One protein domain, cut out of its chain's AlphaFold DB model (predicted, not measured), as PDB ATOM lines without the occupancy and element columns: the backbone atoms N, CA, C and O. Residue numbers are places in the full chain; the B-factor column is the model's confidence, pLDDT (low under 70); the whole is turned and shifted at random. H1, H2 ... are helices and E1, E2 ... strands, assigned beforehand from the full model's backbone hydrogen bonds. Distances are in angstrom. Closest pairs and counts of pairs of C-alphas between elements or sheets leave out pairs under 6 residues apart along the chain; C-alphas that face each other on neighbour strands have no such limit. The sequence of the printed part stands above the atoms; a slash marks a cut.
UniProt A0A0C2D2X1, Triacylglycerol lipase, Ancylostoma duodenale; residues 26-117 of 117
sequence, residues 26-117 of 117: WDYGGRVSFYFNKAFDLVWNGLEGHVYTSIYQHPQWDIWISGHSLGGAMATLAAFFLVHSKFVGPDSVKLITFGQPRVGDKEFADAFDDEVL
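AT A GLANCE: This is residues 26 to 117 of the 117 residues of the protein "Triacylglycerol lipase" of Ancylostoma duodenale (UniProt A0A0C2D2X1). One helix, H3, runs through the middle of the domain, between a small sheet of two parallel strands, E2 and E3, and the helix H1, which crosses H3 on the side away from the sheet. H4 packs on H3 through residues 80 to 84 of H3, while H2 carries on beyond H1 to make one end of the long axis and touches no helix. The printed part has 92 residues with four named helices and three named strands in the order E1, H1, H2, E2, H3, E3, H4, of mixed class, helices and strands. It is compact and rounded, with a radius of gyration of the C-alphas of 12.5 A and spans of 35 by 26 by 25 A.

IN THESE COORDINATES: Begin at Trp 26 and go on to C-alpha 31 at (68.889, 9.276, 13.023), where the strand E1, residues 31 to 33, begins. H1 follows at once with residues 34 to 44, 15.0 A long, and H2 holds residues 48 to 57, 14.1 A long. Next come E2, residues 63 to 68, 17.1 A, and H3, the longest helix, residues 70 to 84, 21.3 A from C-alpha 70 at (66.719, -6.032, 6.427). E3 is residues 93 to 98, 16.7 A, and H4, residues 106 to 115, 14.3 A, ends at C-alpha 115 at (80.729, 10.261, 2.158).

HOW THE PARTS SIT: Look first at E2 and E3, parallel neighbours at 11 degrees; N 94 and O 63 are 2.8 A apart and N 65 and O 94 are 2.9 A apart, both within hydrogen-bond range. E2, H3 and E3 form a strand-helix-strand unit, two parallel neighbour strands with a helix between them along the chain, and its crossover is right-handed. The closest C-alphas of H3 and E3 are those of Gly 72 and Thr 97, 4.8 A apart; those of H3 and E2 are Ala 75 and Ser 66, 5.5 A apart. H1 and H3 touch, closest at the C-alphas of Phe 40 and Met 74, 5.5 A, and run the same way at a steep tilt of 69 degrees, only just short of about perpendicular. H3 touches H4 with residues 80 to 84 alone, closest at the C-alphas of Phe 80 and Phe 112, 6.3 A; they run the same way at a steep tilt of 56 degrees. H2 is apart from H3 and H4, and H1 and H2 meet only through their link. E1 pairs with no named strand; its closest C-alpha to H4 is that of Arg 31, 6.0 A from that of Phe 108. In H1, H2, H3 and H4 every O i to N i+4 pair is within hydrogen-bond range.

THE WHOLE: The two C-alphas farthest apart are those of Gln 57 and Lys 106, 35.8 A. The printed part has no cut and ends at Leu 117, the chain's last residue. No link is long; H3 to E3 and E3 to H4 are short, and the others are tight. The mean pLDDT of the printed part is 96.2, and no printed residue is under 70.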
ATOM      1  N   TRP A  26      72.293   8.254  15.080       95.81
ATOM      2  CA  TRP A  26      73.461   7.721  14.397       95.81
ATOM      3  C   TRP A  26      74.633   8.641  14.714       95.81
ATOM      4  O   TRP A  26      74.524   9.858  14.551       95.81
ATOM      5  N   ASP A  27      75.730   8.093  15.231       90.38
ATOM      6  CA  ASP A  27      76.836   8.921  15.731       90.38
ATOM      7  C   ASP A  27      77.523   9.742  14.630       90.38
ATOM      8  O   ASP A  27      78.191  10.728  14.933       90.38
ATOM      9  N   TYR A  28      77.270   9.391  13.368       91.31
ATOM     10  CA  TYR A  28      77.861  10.002  12.179       91.31
ATOM     11  C   TYR A  28      76.903  10.931  11.413       91.31
ATOM     12  O   TYR A  28      77.210  11.340  10.302       91.31
ATOM     13  N   GLY A  29      75.745  11.267  11.996       93.44
ATOM     14  CA  GLY A  29      74.796  12.234  11.428       93.44
ATOM     15  C   GLY A  29      73.361  11.718  11.386       93.44
ATOM     16  O   GLY A  29      73.101  10.587  10.968       93.44
ATOM     17  N   GLY A  30      72.418  12.554  11.828       96.31
ATOM     18  CA  GLY A  30      70.992  12.239  11.811       96.31
ATOM     19  C   GLY A  30      70.573  11.067  12.704       96.31
ATOM     20  O   GLY A  30      71.137  10.791  13.774       96.31
ATOM     21  N   ARG A  31      69.500  10.391  12.289       97.88
ATOM     22  CA  ARG A  31      68.889   9.276  13.023       97.88
ATOM     23  C   ARG A  31      68.569   8.116  12.100       97.88
ATOM     24  O   ARG A  31      68.120   8.294  10.972       97.88
ATOM     25  N   VAL A  32      68.706   6.912  12.640       98.25
ATOM     26  CA  VAL A  32      68.408   5.654  11.948       98.25
ATOM     27  C   VAL A  32      67.335   4.874  12.694       98.25
ATOM     28  O   VAL A  32      67.104   5.089  13.886       98.25
ATOM     29  N   SER A  33      66.662   3.957  12.001       97.88
ATOM     30  CA  SER A  33      65.764   2.989  12.634       97.88
ATOM     31  C   SER A  33      66.488   2.274  13.773       97.88
ATOM     32  O   SER A  33      67.535   1.654  13.563       97.88
ATOM     33  N   PHE A  34      65.911   2.321  14.975       96.94
ATOM     34  CA  PHE A  34      66.490   1.665  16.148       96.94
ATOM     35  C   PHE A  34      66.678   0.165  15.909       96.94
ATOM     36  O   PHE A  34      67.687  -0.408  16.305       96.94
ATOM     37  N   TYR A  35      65.716  -0.463  15.227       96.50
ATOM     38  CA  TYR A  35      65.758  -1.888  14.921       96.50
ATOM     39  C   TYR A  35      66.945  -2.247  14.018       96.50
ATOM     40  O   TYR A  35      67.654  -3.209  14.303       96.50
ATOM     41  N   PHE A  36      67.201  -1.460  12.966       97.75
ATOM     42  CA  PHE A  36      68.323  -1.714  12.056       97.75
ATOM     43  C   PHE A  36      69.665  -1.433  12.721       97.75
ATOM     44  O   PHE A  36      70.571  -2.249  12.591       97.75
ATOM     45  N   ASN A  37      69.762  -0.341  13.481       97.12
ATOM     46  CA  ASN A  37      70.970  -0.013  14.229       97.12
ATOM     47  C   ASN A  37      71.298  -1.115  15.245       97.12
ATOM     48  O   ASN A  37      72.394  -1.660  15.261       97.12
ATOM     49  N   LYS A  38      70.293  -1.571  16.004       96.81
ATOM     50  CA  LYS A  38      70.494  -2.646  16.973       96.81
ATOM     51  C   LYS A  38      70.887  -3.969  16.317       96.81
ATOM     52  O   LYS A  38      71.725  -4.684  16.861       96.81
ATOM     53  N   ALA A  39      70.276  -4.316  15.184       96.38
ATOM     54  CA  ALA A  39      70.633  -5.513  14.427       96.38
ATOM     55  C   ALA A  39      72.062  -5.430  13.871       96.38
ATOM     56  O   ALA A  39      72.794  -6.416  13.939       96.38
ATOM     57  N   PHE A  40      72.465  -4.258  13.373       97.38
ATOM     58  CA  PHE A  40      73.832  -3.984  12.945       97.38
ATOM     59  C   PHE A  40      74.818  -4.161  14.105       97.38
ATOM     60  O   PHE A  40      75.702  -5.002  13.987       97.38
ATOM     61  N   ASP A  41      74.614  -3.493  15.245       96.44
ATOM     62  CA  ASP A  41      75.498  -3.587  16.417       96.44
ATOM     63  C   ASP A  41      75.701  -5.032  16.888       96.44
ATOM     64  O   ASP A  41      76.812  -5.450  17.211       96.44
ATOM     65  N   LEU A  42      74.616  -5.815  16.940       96.62
ATOM     66  CA  LEU A  42      74.663  -7.205  17.400       96.62
ATOM     67  C   LEU A  42      75.543  -8.089  16.515       96.62
ATOM     68  O   LEU A  42      76.173  -9.011  17.027       96.62
ATOM     69  N   VAL A  43      75.572  -7.828  15.208       95.88
ATOM     70  CA  VAL A  43      76.409  -8.575  14.263       95.88
ATOM     71  C   VAL A  43      77.815  -7.989  14.202       95.88
ATOM     72  O   VAL A  43      78.786  -8.743  14.191       95.88
ATOM     73  N   TRP A  44      77.933  -6.660  14.191       95.81
ATOM     74  CA  TRP A  44      79.205  -5.963  14.050       95.81
ATOM     75  C   TRP A  44      80.163  -6.287  15.191       95.81
ATOM     76  O   TRP A  44      81.305  -6.614  14.904       95.81
ATOM     77  N   ASN A  45      79.681  -6.323  16.439       94.88
ATOM     78  CA  ASN A  45      80.481  -6.600  17.647       94.88
ATOM     79  C   ASN A  45      81.096  -8.016  17.730       94.88
ATOM     80  O   ASN A  45      81.754  -8.344  18.716       94.88
ATOM     81  N   GLY A  46      80.796  -8.905  16.779       94.31
ATOM     82  CA  GLY A  46      81.464 -10.206  16.659       94.31
ATOM     83  C   GLY A  46      82.217 -10.390  15.341       94.31
ATOM     84  O   GLY A  46      82.824 -11.439  15.124       94.31
ATOM     85  N   LEU A  47      82.139  -9.413  14.439       94.88
ATOM     86  CA  LEU A  47      82.646  -9.490  13.071       94.88
ATOM     87  C   LEU A  47      83.770  -8.478  12.814       94.88
ATOM     88  O   LEU A  47      84.638  -8.723  11.975       94.88
ATOM     89  N   GLU A  48      83.781  -7.367  13.542       95.25
ATOM     90  CA  GLU A  48      84.674  -6.231  13.367       95.25
ATOM     91  C   GLU A  48      86.147  -6.642  13.382       95.25
ATOM     92  O   GLU A  48      86.904  -6.240  12.502       95.25
ATOM     93  N   GLY A  49      86.551  -7.529  14.298       96.62
ATOM     94  CA  GLY A  49      87.938  -7.994  14.378       96.62
ATOM     95  C   GLY A  49      88.403  -8.711  13.105       96.62
ATOM     96  O   GLY A  49      89.522  -8.491  12.630       96.62
ATOM     97  N   HIS A  50      87.531  -9.528  12.508       96.75
ATOM     98  CA  HIS A  50      87.822 -10.224  11.255       96.75
ATOM     99  C   HIS A  50      87.855  -9.263  10.066       96.75
ATOM    100  O   HIS A  50      88.724  -9.392   9.198       96.75
ATOM    101  N   VAL A  51      86.955  -8.276  10.042       95.81
ATOM    102  CA  VAL A  51      86.925  -7.245   8.999       95.81
ATOM    103  C   VAL A  51      88.195  -6.401   9.055       95.81
ATOM    104  O   VAL A  51      88.889  -6.301   8.048       95.81
ATOM    105  N   TYR A  52      88.574  -5.884  10.226       95.75
ATOM    106  CA  TYR A  52      89.796  -5.090  10.385       95.75
ATOM    107  C   TYR A  52      91.053  -5.879  10.020       95.75
ATOM    108  O   TYR A  52      91.922  -5.361   9.320       95.75
ATOM    109  N   THR A  53      91.132  -7.149  10.429       97.12
ATOM    110  CA  THR A  53      92.248  -8.027  10.045       97.12
ATOM    111  C   THR A  53      92.337  -8.177   8.527       97.12
ATOM    112  O   THR A  53      93.424  -8.066   7.966       97.12
ATOM    113  N   SER A  54      91.200  -8.369   7.855       96.38
ATOM    114  CA  SER A  54      91.149  -8.536   6.399       96.38
ATOM    115  C   SER A  54      91.545  -7.254   5.662       96.38
ATOM    116  O   SER A  54      92.341  -7.315   4.730       96.38
ATOM    117  N   ILE A  55      91.062  -6.093   6.119       95.44
ATOM    118  CA  ILE A  55      91.431  -4.773   5.578       95.44
ATOM    119  C   ILE A  55      92.938  -4.546   5.699       95.44
ATOM    120  O   ILE A  55      93.594  -4.147   4.740       95.44
ATOM    121  N   TYR A  56      93.503  -4.843   6.871       95.56
ATOM    122  CA  TYR A  56      94.928  -4.668   7.128       95.56
ATOM    123  C   TYR A  56      95.803  -5.601   6.277       95.56
ATOM    124  O   TYR A  56      96.850  -5.193   5.780       95.56
ATOM    125  N   GLN A  57      95.386  -6.857   6.100       97.38
ATOM    126  CA  GLN A  57      96.126  -7.847   5.310       97.38
ATOM    127  C   GLN A  57      96.002  -7.622   3.798       97.38
ATOM    128  O   GLN A  57      96.889  -8.028   3.044       97.38
ATOM    129  N   HIS A  58      94.929  -6.965   3.353       96.12
ATOM    130  CA  HIS A  58      94.617  -6.766   1.941       96.12
ATOM    131  C   HIS A  58      94.260  -5.301   1.619       96.12
ATOM    132  O   HIS A  58      93.166  -5.025   1.131       96.12
ATOM    133  N   PRO A  59      95.190  -4.345   1.807       93.88
ATOM    134  CA  PRO A  59      94.900  -2.909   1.697       93.88
ATOM    135  C   PRO A  59      94.552  -2.428   0.276       93.88
ATOM    136  O   PRO A  59      94.169  -1.280   0.097       93.88
ATOM    137  N   GLN A  60      94.729  -3.275  -0.741       94.44
ATOM    138  CA  GLN A  60      94.424  -2.963  -2.142       94.44
ATOM    139  C   GLN A  60      93.089  -3.550  -2.617       94.44
ATOM    140  O   GLN A  60      92.753  -3.409  -3.789       94.44
ATOM    141  N   TRP A  61      92.372  -4.284  -1.764       95.38
ATOM    142  CA  TRP A  61      91.122  -4.926  -2.155       95.38
ATOM    143  C   TRP A  61      89.938  -3.979  -2.012       95.38
ATOM    144  O   TRP A  61      89.839  -3.227  -1.044       95.38
ATOM    145  N   ASP A  62      89.001  -4.107  -2.946       96.19
ATOM    146  CA  ASP A  62      87.674  -3.531  -2.784       96.19
ATOM    147  C   ASP A  62      86.868  -4.336  -1.756       96.19
ATOM    148  O   ASP A  62      86.864  -5.572  -1.754       96.19
ATOM    149  N   ILE A  63      86.117  -3.628  -0.918       96.06
ATOM    150  CA  ILE A  63      85.171  -4.189   0.039       96.06
ATOM    151  C   ILE A  63      83.779  -4.141  -0.568       96.06
ATOM    152  O   ILE A  63      83.149  -3.088  -0.677       96.06
ATOM    153  N   TRP A  64      83.275  -5.318  -0.913       97.62
ATOM    154  CA  TRP A  64      81.914  -5.488  -1.394       97.62
ATOM    155  C   TRP A  64      80.983  -5.772  -0.225       97.62
ATOM    156  O   TRP A  64      81.121  -6.780   0.468       97.62
ATOM    157  N   ILE A  65      80.011  -4.890  -0.023       97.69
ATOM    158  CA  ILE A  65      79.004  -5.014   1.026       97.69
ATOM    159  C   ILE A  65      77.659  -5.150   0.334       97.69
ATOM    160  O   ILE A  65      77.282  -4.322  -0.496       97.69
ATOM    161  N   SER A  66      76.926  -6.214   0.649       98.12
ATOM    162  CA  SER A  66      75.607  -6.417   0.064       98.12
ATOM    163  C   SER A  66      74.591  -6.949   1.052       98.12
ATOM    164  O   SER A  66      74.939  -7.510   2.091       98.12
ATOM    165  N   GLY A  67      73.315  -6.765   0.723       98.25
ATOM    166  CA  GLY A  67      72.236  -7.288   1.540       98.25
ATOM    167  C   GLY A  67      70.863  -7.166   0.897       98.25
ATOM    168  O   GLY A  67      70.605  -6.284   0.077       98.25
ATOM    169  N   HIS A  68      69.965  -8.062   1.299       98.25
ATOM    170  CA  HIS A  68      68.572  -8.097   0.865       98.25
ATOM    171  C   HIS A  68      67.637  -7.730   2.022       98.25
ATOM    172  O   HIS A  68      67.833  -8.202   3.144       98.25
ATOM    173  N   SER A  69      66.594  -6.937   1.756       97.25
ATOM    174  CA  SER A  69      65.584  -6.548   2.748       97.25
ATOM    175  C   SER A  69      66.237  -5.904   3.988       97.25
ATOM    176  O   SER A  69      66.999  -4.949   3.838       97.25
ATOM    177  N   LEU A  70      66.011  -6.431   5.198       97.19
ATOM    178  CA  LEU A  70      66.719  -6.032   6.427       97.19
ATOM    179  C   LEU A  70      68.246  -5.999   6.249       97.19
ATOM    180  O   LEU A  70      68.903  -5.056   6.684       97.19
ATOM    181  N   GLY A  71      68.808  -6.994   5.563       98.12
ATOM    182  CA  GLY A  71      70.240  -7.048   5.289       98.12
ATOM    183  C   GLY A  71      70.722  -5.874   4.436       98.12
ATOM    184  O   GLY A  71      71.855  -5.448   4.596       98.12
ATOM    185  N   GLY A  72      69.872  -5.307   3.574       98.50
ATOM    186  CA  GLY A  72      70.200  -4.104   2.802       98.50
ATOM    187  C   GLY A  72      70.353  -2.865   3.689       98.50
ATOM    188  O   GLY A  72      71.273  -2.073   3.493       98.50
ATOM    189  N   ALA A  73      69.516  -2.740   4.723       98.44
ATOM    190  CA  ALA A  73      69.667  -1.678   5.716       98.44
ATOM    191  C   ALA A  73      70.961  -1.845   6.527       98.44
ATOM    192  O   ALA A  73      71.711  -0.889   6.692       98.44
ATOM    193  N   MET A  74      71.266  -3.069   6.971       98.31
ATOM    194  CA  MET A  74      72.514  -3.364   7.687       98.31
ATOM    195  C   MET A  74      73.756  -3.142   6.811       98.31
ATOM    196  O   MET A  74      74.742  -2.596   7.291       98.31
ATOM    197  N   ALA A  75      73.700  -3.519   5.531       98.38
ATOM    198  CA  ALA A  75      74.769  -3.280   4.564       98.38
ATOM    199  C   ALA A  75      75.047  -1.780   4.386       98.38
ATOM    200  O   ALA A  75      76.203  -1.367   4.364       98.38
ATOM    201  N   THR A  76      73.994  -0.963   4.331       98.25
ATOM    202  CA  THR A  76      74.102   0.503   4.255       98.25
ATOM    203  C   THR A  76      74.766   1.083   5.504       98.25
ATOM    204  O   THR A  76      75.703   1.869   5.390       98.25
ATOM    205  N   LEU A  77      74.347   0.647   6.700       98.12
ATOM    206  CA  LEU A  77      74.972   1.068   7.961       98.12
ATOM    207  C   LEU A  77      76.448   0.652   8.039       98.12
ATOM    208  O   LEU A  77      77.282   1.455   8.444       98.12
ATOM    209  N   ALA A  78      76.784  -0.565   7.601       97.56
ATOM    210  CA  ALA A  78      78.156  -1.066   7.586       97.56
ATOM    211  C   ALA A  78      79.061  -0.279   6.627       97.56
ATOM    212  O   ALA A  78      80.182   0.073   6.994       97.56
ATOM    213  N   ALA A  79      78.574   0.022   5.418       97.62
ATOM    214  CA  ALA A  79      79.301   0.835   4.448       97.62
ATOM    215  C   ALA A  79      79.596   2.229   5.009       97.62
ATOM    216  O   ALA A  79      80.748   2.660   5.007       97.62
ATOM    217  N   PHE A  80      78.578   2.885   5.573       97.69
ATOM    218  CA  PHE A  80      78.750   4.203   6.174       97.69
ATOM    219  C   PHE A  80      79.717   4.161   7.360       97.69
ATOM    220  O   PHE A  80      80.658   4.945   7.416       97.69
ATOM    221  N   PHE A  81      79.552   3.199   8.270       97.00
ATOM    222  CA  PHE A  81      80.438   3.032   9.421       97.00
ATOM    223  C   PHE A  81      81.910   2.916   9.001       97.00
ATOM    224  O   PHE A  81      82.770   3.594   9.566       97.00
ATOM    225  N   LEU A  82      82.205   2.076   8.003       96.12
ATOM    226  CA  LEU A  82      83.569   1.810   7.542       96.12
ATOM    227  C   LEU A  82      84.233   3.035   6.902       96.12
ATOM    228  O   LEU A  82      85.399   3.318   7.196       96.12
ATOM    229  N   VAL A  83      83.495   3.765   6.062       96.38
ATOM    230  CA  VAL A  83      83.991   4.964   5.368       96.38
ATOM    231  C   VAL A  83      84.114   6.152   6.322       96.38
ATOM    232  O   VAL A  83      85.135   6.846   6.335       96.38
ATOM    233  N   HIS A  84      83.110   6.380   7.167       95.31
ATOM    234  CA  HIS A  84      83.119   7.503   8.100       95.31
ATOM    235  C   HIS A  84      84.210   7.339   9.159       95.31
ATOM    236  O   HIS A  84      84.969   8.271   9.420       95.31
ATOM    237  N   SER A  85      84.371   6.128   9.705       93.38
ATOM    238  CA  SER A  85      85.414   5.820  10.695       93.38
ATOM    239  C   SER A  85      86.833   5.805  10.107       93.38
ATOM    240  O   SER A  85      87.792   5.561  10.835       93.38
ATOM    241  N   LYS A  86      86.982   6.060   8.797       92.56
ATOM    242  CA  LYS A  86      88.256   6.105   8.063       92.56
ATOM    243  C   LYS A  86      89.059   4.799   8.136       92.56
ATOM    244  O   LYS A  86      90.276   4.815   7.970       92.56
ATOM    245  N   PHE A  87      88.382   3.661   8.333       91.38
ATOM    246  CA  PHE A  87      89.011   2.343   8.182       91.38
ATOM    247  C   PHE A  87      89.352   2.057   6.722       91.38
ATOM    248  O   PHE A  87      90.357   1.409   6.441       91.38
ATOM    249  N   VAL A  88      88.524   2.561   5.806       93.75
ATOM    250  CA  VAL A  88      88.740   2.515   4.361       93.75
ATOM    251  C   VAL A  88      88.319   3.819   3.703       93.75
ATOM    252  O   VAL A  88      87.491   4.559   4.233       93.75
ATOM    253  N   GLY A  89      88.908   4.095   2.540       94.00
ATOM    254  CA  GLY A  89      88.460   5.178   1.673       94.00
ATOM    255  C   GLY A  89      87.147   4.824   0.962       94.00
ATOM    256  O   GLY A  89      86.890   3.638   0.725       94.00
ATOM    257  N   PRO A  90      86.336   5.828   0.586       94.19
ATOM    258  CA  PRO A  90      85.063   5.612  -0.104       94.19
ATOM    259  C   PRO A  90      85.231   4.860  -1.429       94.19
ATOM    260  O   PRO A  90      84.456   3.956  -1.730       94.19
ATOM    261  N   ASP A  91      86.312   5.131  -2.166       95.19
ATOM    262  CA  ASP A  91      86.594   4.493  -3.458       95.19
ATOM    263  C   ASP A  91      86.741   2.967  -3.373       95.19
ATOM    264  O   ASP A  91      86.443   2.261  -4.343       95.19
ATOM    265  N   SER A  92      87.168   2.454  -2.215       94.81
ATOM    266  CA  SER A  92      87.377   1.027  -1.961       94.81
ATOM    267  C   SER A  92      86.107   0.303  -1.513       94.81
ATOM    268  O   SER A  92      86.132  -0.916  -1.383       94.81
ATOM    269  N   VAL A  93      84.994   0.997  -1.259       97.19
ATOM    270  CA  VAL A  93      83.735   0.371  -0.832       97.19
ATOM    271  C   VAL A  93      82.768   0.279  -2.009       97.19
ATOM    272  O   VAL A  93      82.574   1.228  -2.765       97.19
ATOM    273  N   LYS A  94      82.146  -0.891  -2.179       97.12
ATOM    274  CA  LYS A  94      81.097  -1.148  -3.173       97.12
ATOM    275  C   LYS A  94      79.855  -1.668  -2.459       97.12
ATOM    276  O   LYS A  94      79.822  -2.818  -2.018       97.12
ATOM    277  N   LEU A  95      78.836  -0.818  -2.334       97.88
ATOM    278  CA  LEU A  95      77.565  -1.166  -1.701       97.88
ATOM    279  C   LEU A  95      76.520  -1.568  -2.748       97.88
ATOM    280  O   LEU A  95      76.198  -0.791  -3.643       97.88
ATOM    281  N   ILE A  96      75.938  -2.760  -2.602       98.06
ATOM    282  CA  ILE A  96      74.811  -3.219  -3.426       98.06
ATOM    283  C   ILE A  96      73.697  -3.750  -2.532       98.06
ATOM    284  O   ILE A  96      73.862  -4.745  -1.830       98.06
ATOM    285  N   THR A  97      72.518  -3.136  -2.593       98.38
ATOM    286  CA  THR A  97      71.364  -3.558  -1.792       98.38
ATOM    287  C   THR A  97      70.185  -3.977  -2.665       98.38
ATOM    288  O   THR A  97      69.968  -3.456  -3.757       98.38
ATOM    289  N   PHE A  98      69.391  -4.926  -2.168       98.00
ATOM    290  CA  PHE A  98      68.204  -5.436  -2.851       98.00
ATOM    291  C   PHE A  98      66.975  -5.279  -1.957       98.00
ATOM    292  O   PHE A  98      66.885  -5.897  -0.897       98.00
ATOM    293  N   GLY A  99      66.018  -4.443  -2.372       97.31
ATOM    294  CA  GLY A  99      64.794  -4.204  -1.599       97.31
ATOM    295  C   GLY A  99      65.051  -3.591  -0.218       97.31
ATOM    296  O   GLY A  99      64.351  -3.932   0.735       97.31
ATOM    297  N   GLN A 100      66.076  -2.740  -0.090       98.06
ATOM    298  CA  GLN A 100      66.385  -2.078   1.177       98.06
ATOM    299  C   GLN A 100      65.220  -1.179   1.640       98.06
ATOM    300  O   GLN A 100      64.693  -0.398   0.842       98.06
ATOM    301  N   PRO A 101      64.797  -1.258   2.913       97.88
ATOM    302  CA  PRO A 101      63.890  -0.272   3.488       97.88
ATOM    303  C   PRO A 101      64.627   1.050   3.753       97.88
ATOM    304  O   PRO A 101      65.855   1.100   3.781       97.88
ATOM    305  N   ARG A 102      63.873   2.125   4.017       97.81
ATOM    306  CA  ARG A 102      64.450   3.397   4.484       97.81
ATOM    307  C   ARG A 102      65.219   3.177   5.792       97.81
ATOM    308  O   ARG A 102      64.631   2.710   6.764       97.81
ATOM    309  N   VAL A 103      66.499   3.552   5.811       98.06
ATOM    310  CA  VAL A 103      67.404   3.316   6.949       98.06
ATOM    311  C   VAL A 103      67.355   4.446   7.977       98.06
ATOM    312  O   VAL A 103      67.242   4.174   9.173       98.06
ATOM    313  N   GLY A 104      67.386   5.696   7.509       97.38
ATOM    314  CA  GLY A 104      67.424   6.878   8.361       97.38
ATOM    315  C   GLY A 104      66.627   8.064   7.835       97.38
ATOM    316  O   GLY A 104      65.892   7.973   6.841       97.38
ATOM    317  N   ASP A 105      66.730   9.160   8.577       98.00
ATOM    318  CA  ASP A 105      66.150  10.450   8.235       98.00
ATOM    319  C   ASP A 105      66.955  11.179   7.149       98.00
ATOM    320  O   ASP A 105      67.870  10.627   6.538       98.00
ATOM    321  N   LYS A 106      66.543  12.415   6.844       97.75
ATOM    322  CA  LYS A 106      67.182  13.212   5.797       97.75
ATOM    323  C   LYS A 106      68.643  13.514   6.131       97.75
ATOM    324  O   LYS A 106      69.476  13.421   5.249       97.75
ATOM    325  N   GLU A 107      68.939  13.853   7.381       98.00
ATOM    326  CA  GLU A 107      70.301  14.196   7.796       98.00
ATOM    327  C   GLU A 107      71.238  12.988   7.666       98.00
ATOM    328  O   GLU A 107      72.344  13.132   7.157       98.00
ATOM    329  N   PHE A 108      70.769  11.787   8.025       98.12
ATOM    330  CA  PHE A 108      71.499  10.548   7.744       98.12
ATOM    331  C   PHE A 108      71.723  10.339   6.240       98.12
ATOM    332  O   PHE A 108      72.818   9.965   5.838       98.12
ATOM    333  N   ALA A 109      70.685  10.544   5.419       98.00
ATOM    334  CA  ALA A 109      70.773  10.339   3.974       98.00
ATOM    335  C   ALA A 109      71.756  11.316   3.315       98.00
ATOM    336  O   ALA A 109      72.581  10.886   2.523       98.00
ATOM    337  N   ASP A 110      71.709  12.594   3.693       97.81
ATOM    338  CA  ASP A 110      72.629  13.611   3.181       97.81
ATOM    339  C   ASP A 110      74.083  13.265   3.549       97.81
ATOM    340  O   ASP A 110      74.955  13.256   2.689       97.81
ATOM    341  N   ALA A 111      74.337  12.896   4.811       97.00
ATOM    342  CA  ALA A 111      75.679  12.519   5.258       97.00
ATOM    343  C   ALA A 111      76.183  11.221   4.596       97.00
ATOM    344  O   ALA A 111      77.373  11.082   4.320       97.00
ATOM    345  N   PHE A 112      75.282  10.273   4.326       97.06
ATOM    346  CA  PHE A 112      75.609   9.057   3.586       97.06
ATOM    347  C   PHE A 112      75.997   9.369   2.137       97.06
ATOM    348  O   PHE A 112      77.010   8.858   1.662       97.06
ATOM    349  N   ASP A 113      75.211  10.202   1.454       96.25
ATOM    350  CA  ASP A 113      75.448  10.586   0.062       96.25
ATOM    351  C   ASP A 113      76.754  11.385  -0.089       96.25
ATOM    352  O   ASP A 113      77.445  11.214  -1.084       96.25
ATOM    353  N   ASP A 114      77.122  12.207   0.899       95.31
ATOM    354  CA  ASP A 114      78.354  13.010   0.872       95.31
ATOM    355  C   ASP A 114      79.638  12.184   1.077       95.31
ATOM    356  O   ASP A 114      80.721  12.597   0.652       95.31
ATOM    357  N   GLU A 115      79.552  11.052   1.785       92.00
ATOM    358  CA  GLU A 115      80.729  10.261   2.158       92.00
ATOM    359  C   GLU A 115      80.856   8.936   1.420       92.00
ATOM    360  O   GLU A 115      81.980   8.499   1.189       92.00
ATOM    361  N   VAL A 116      79.750   8.256   1.117       91.06
ATOM    362  CA  VAL A 116      79.755   6.866   0.627       91.06
ATOM    363  C   VAL A 116      79.434   6.769  -0.866       91.06
ATOM    364  O   VAL A 116      79.840   5.786  -1.493       91.06
ATOM    365  N   LEU A 117      78.706   7.740  -1.429       79.94
ATOM    366  CA  LEU A 117      78.357   7.802  -2.854       79.94
ATOM    367  C   LEU A 117      79.222   8.816  -3.611       79.94
ATOM    368  O   LEU A 117      79.405   8.582  -4.830       79.94
TER     369      LEU A 117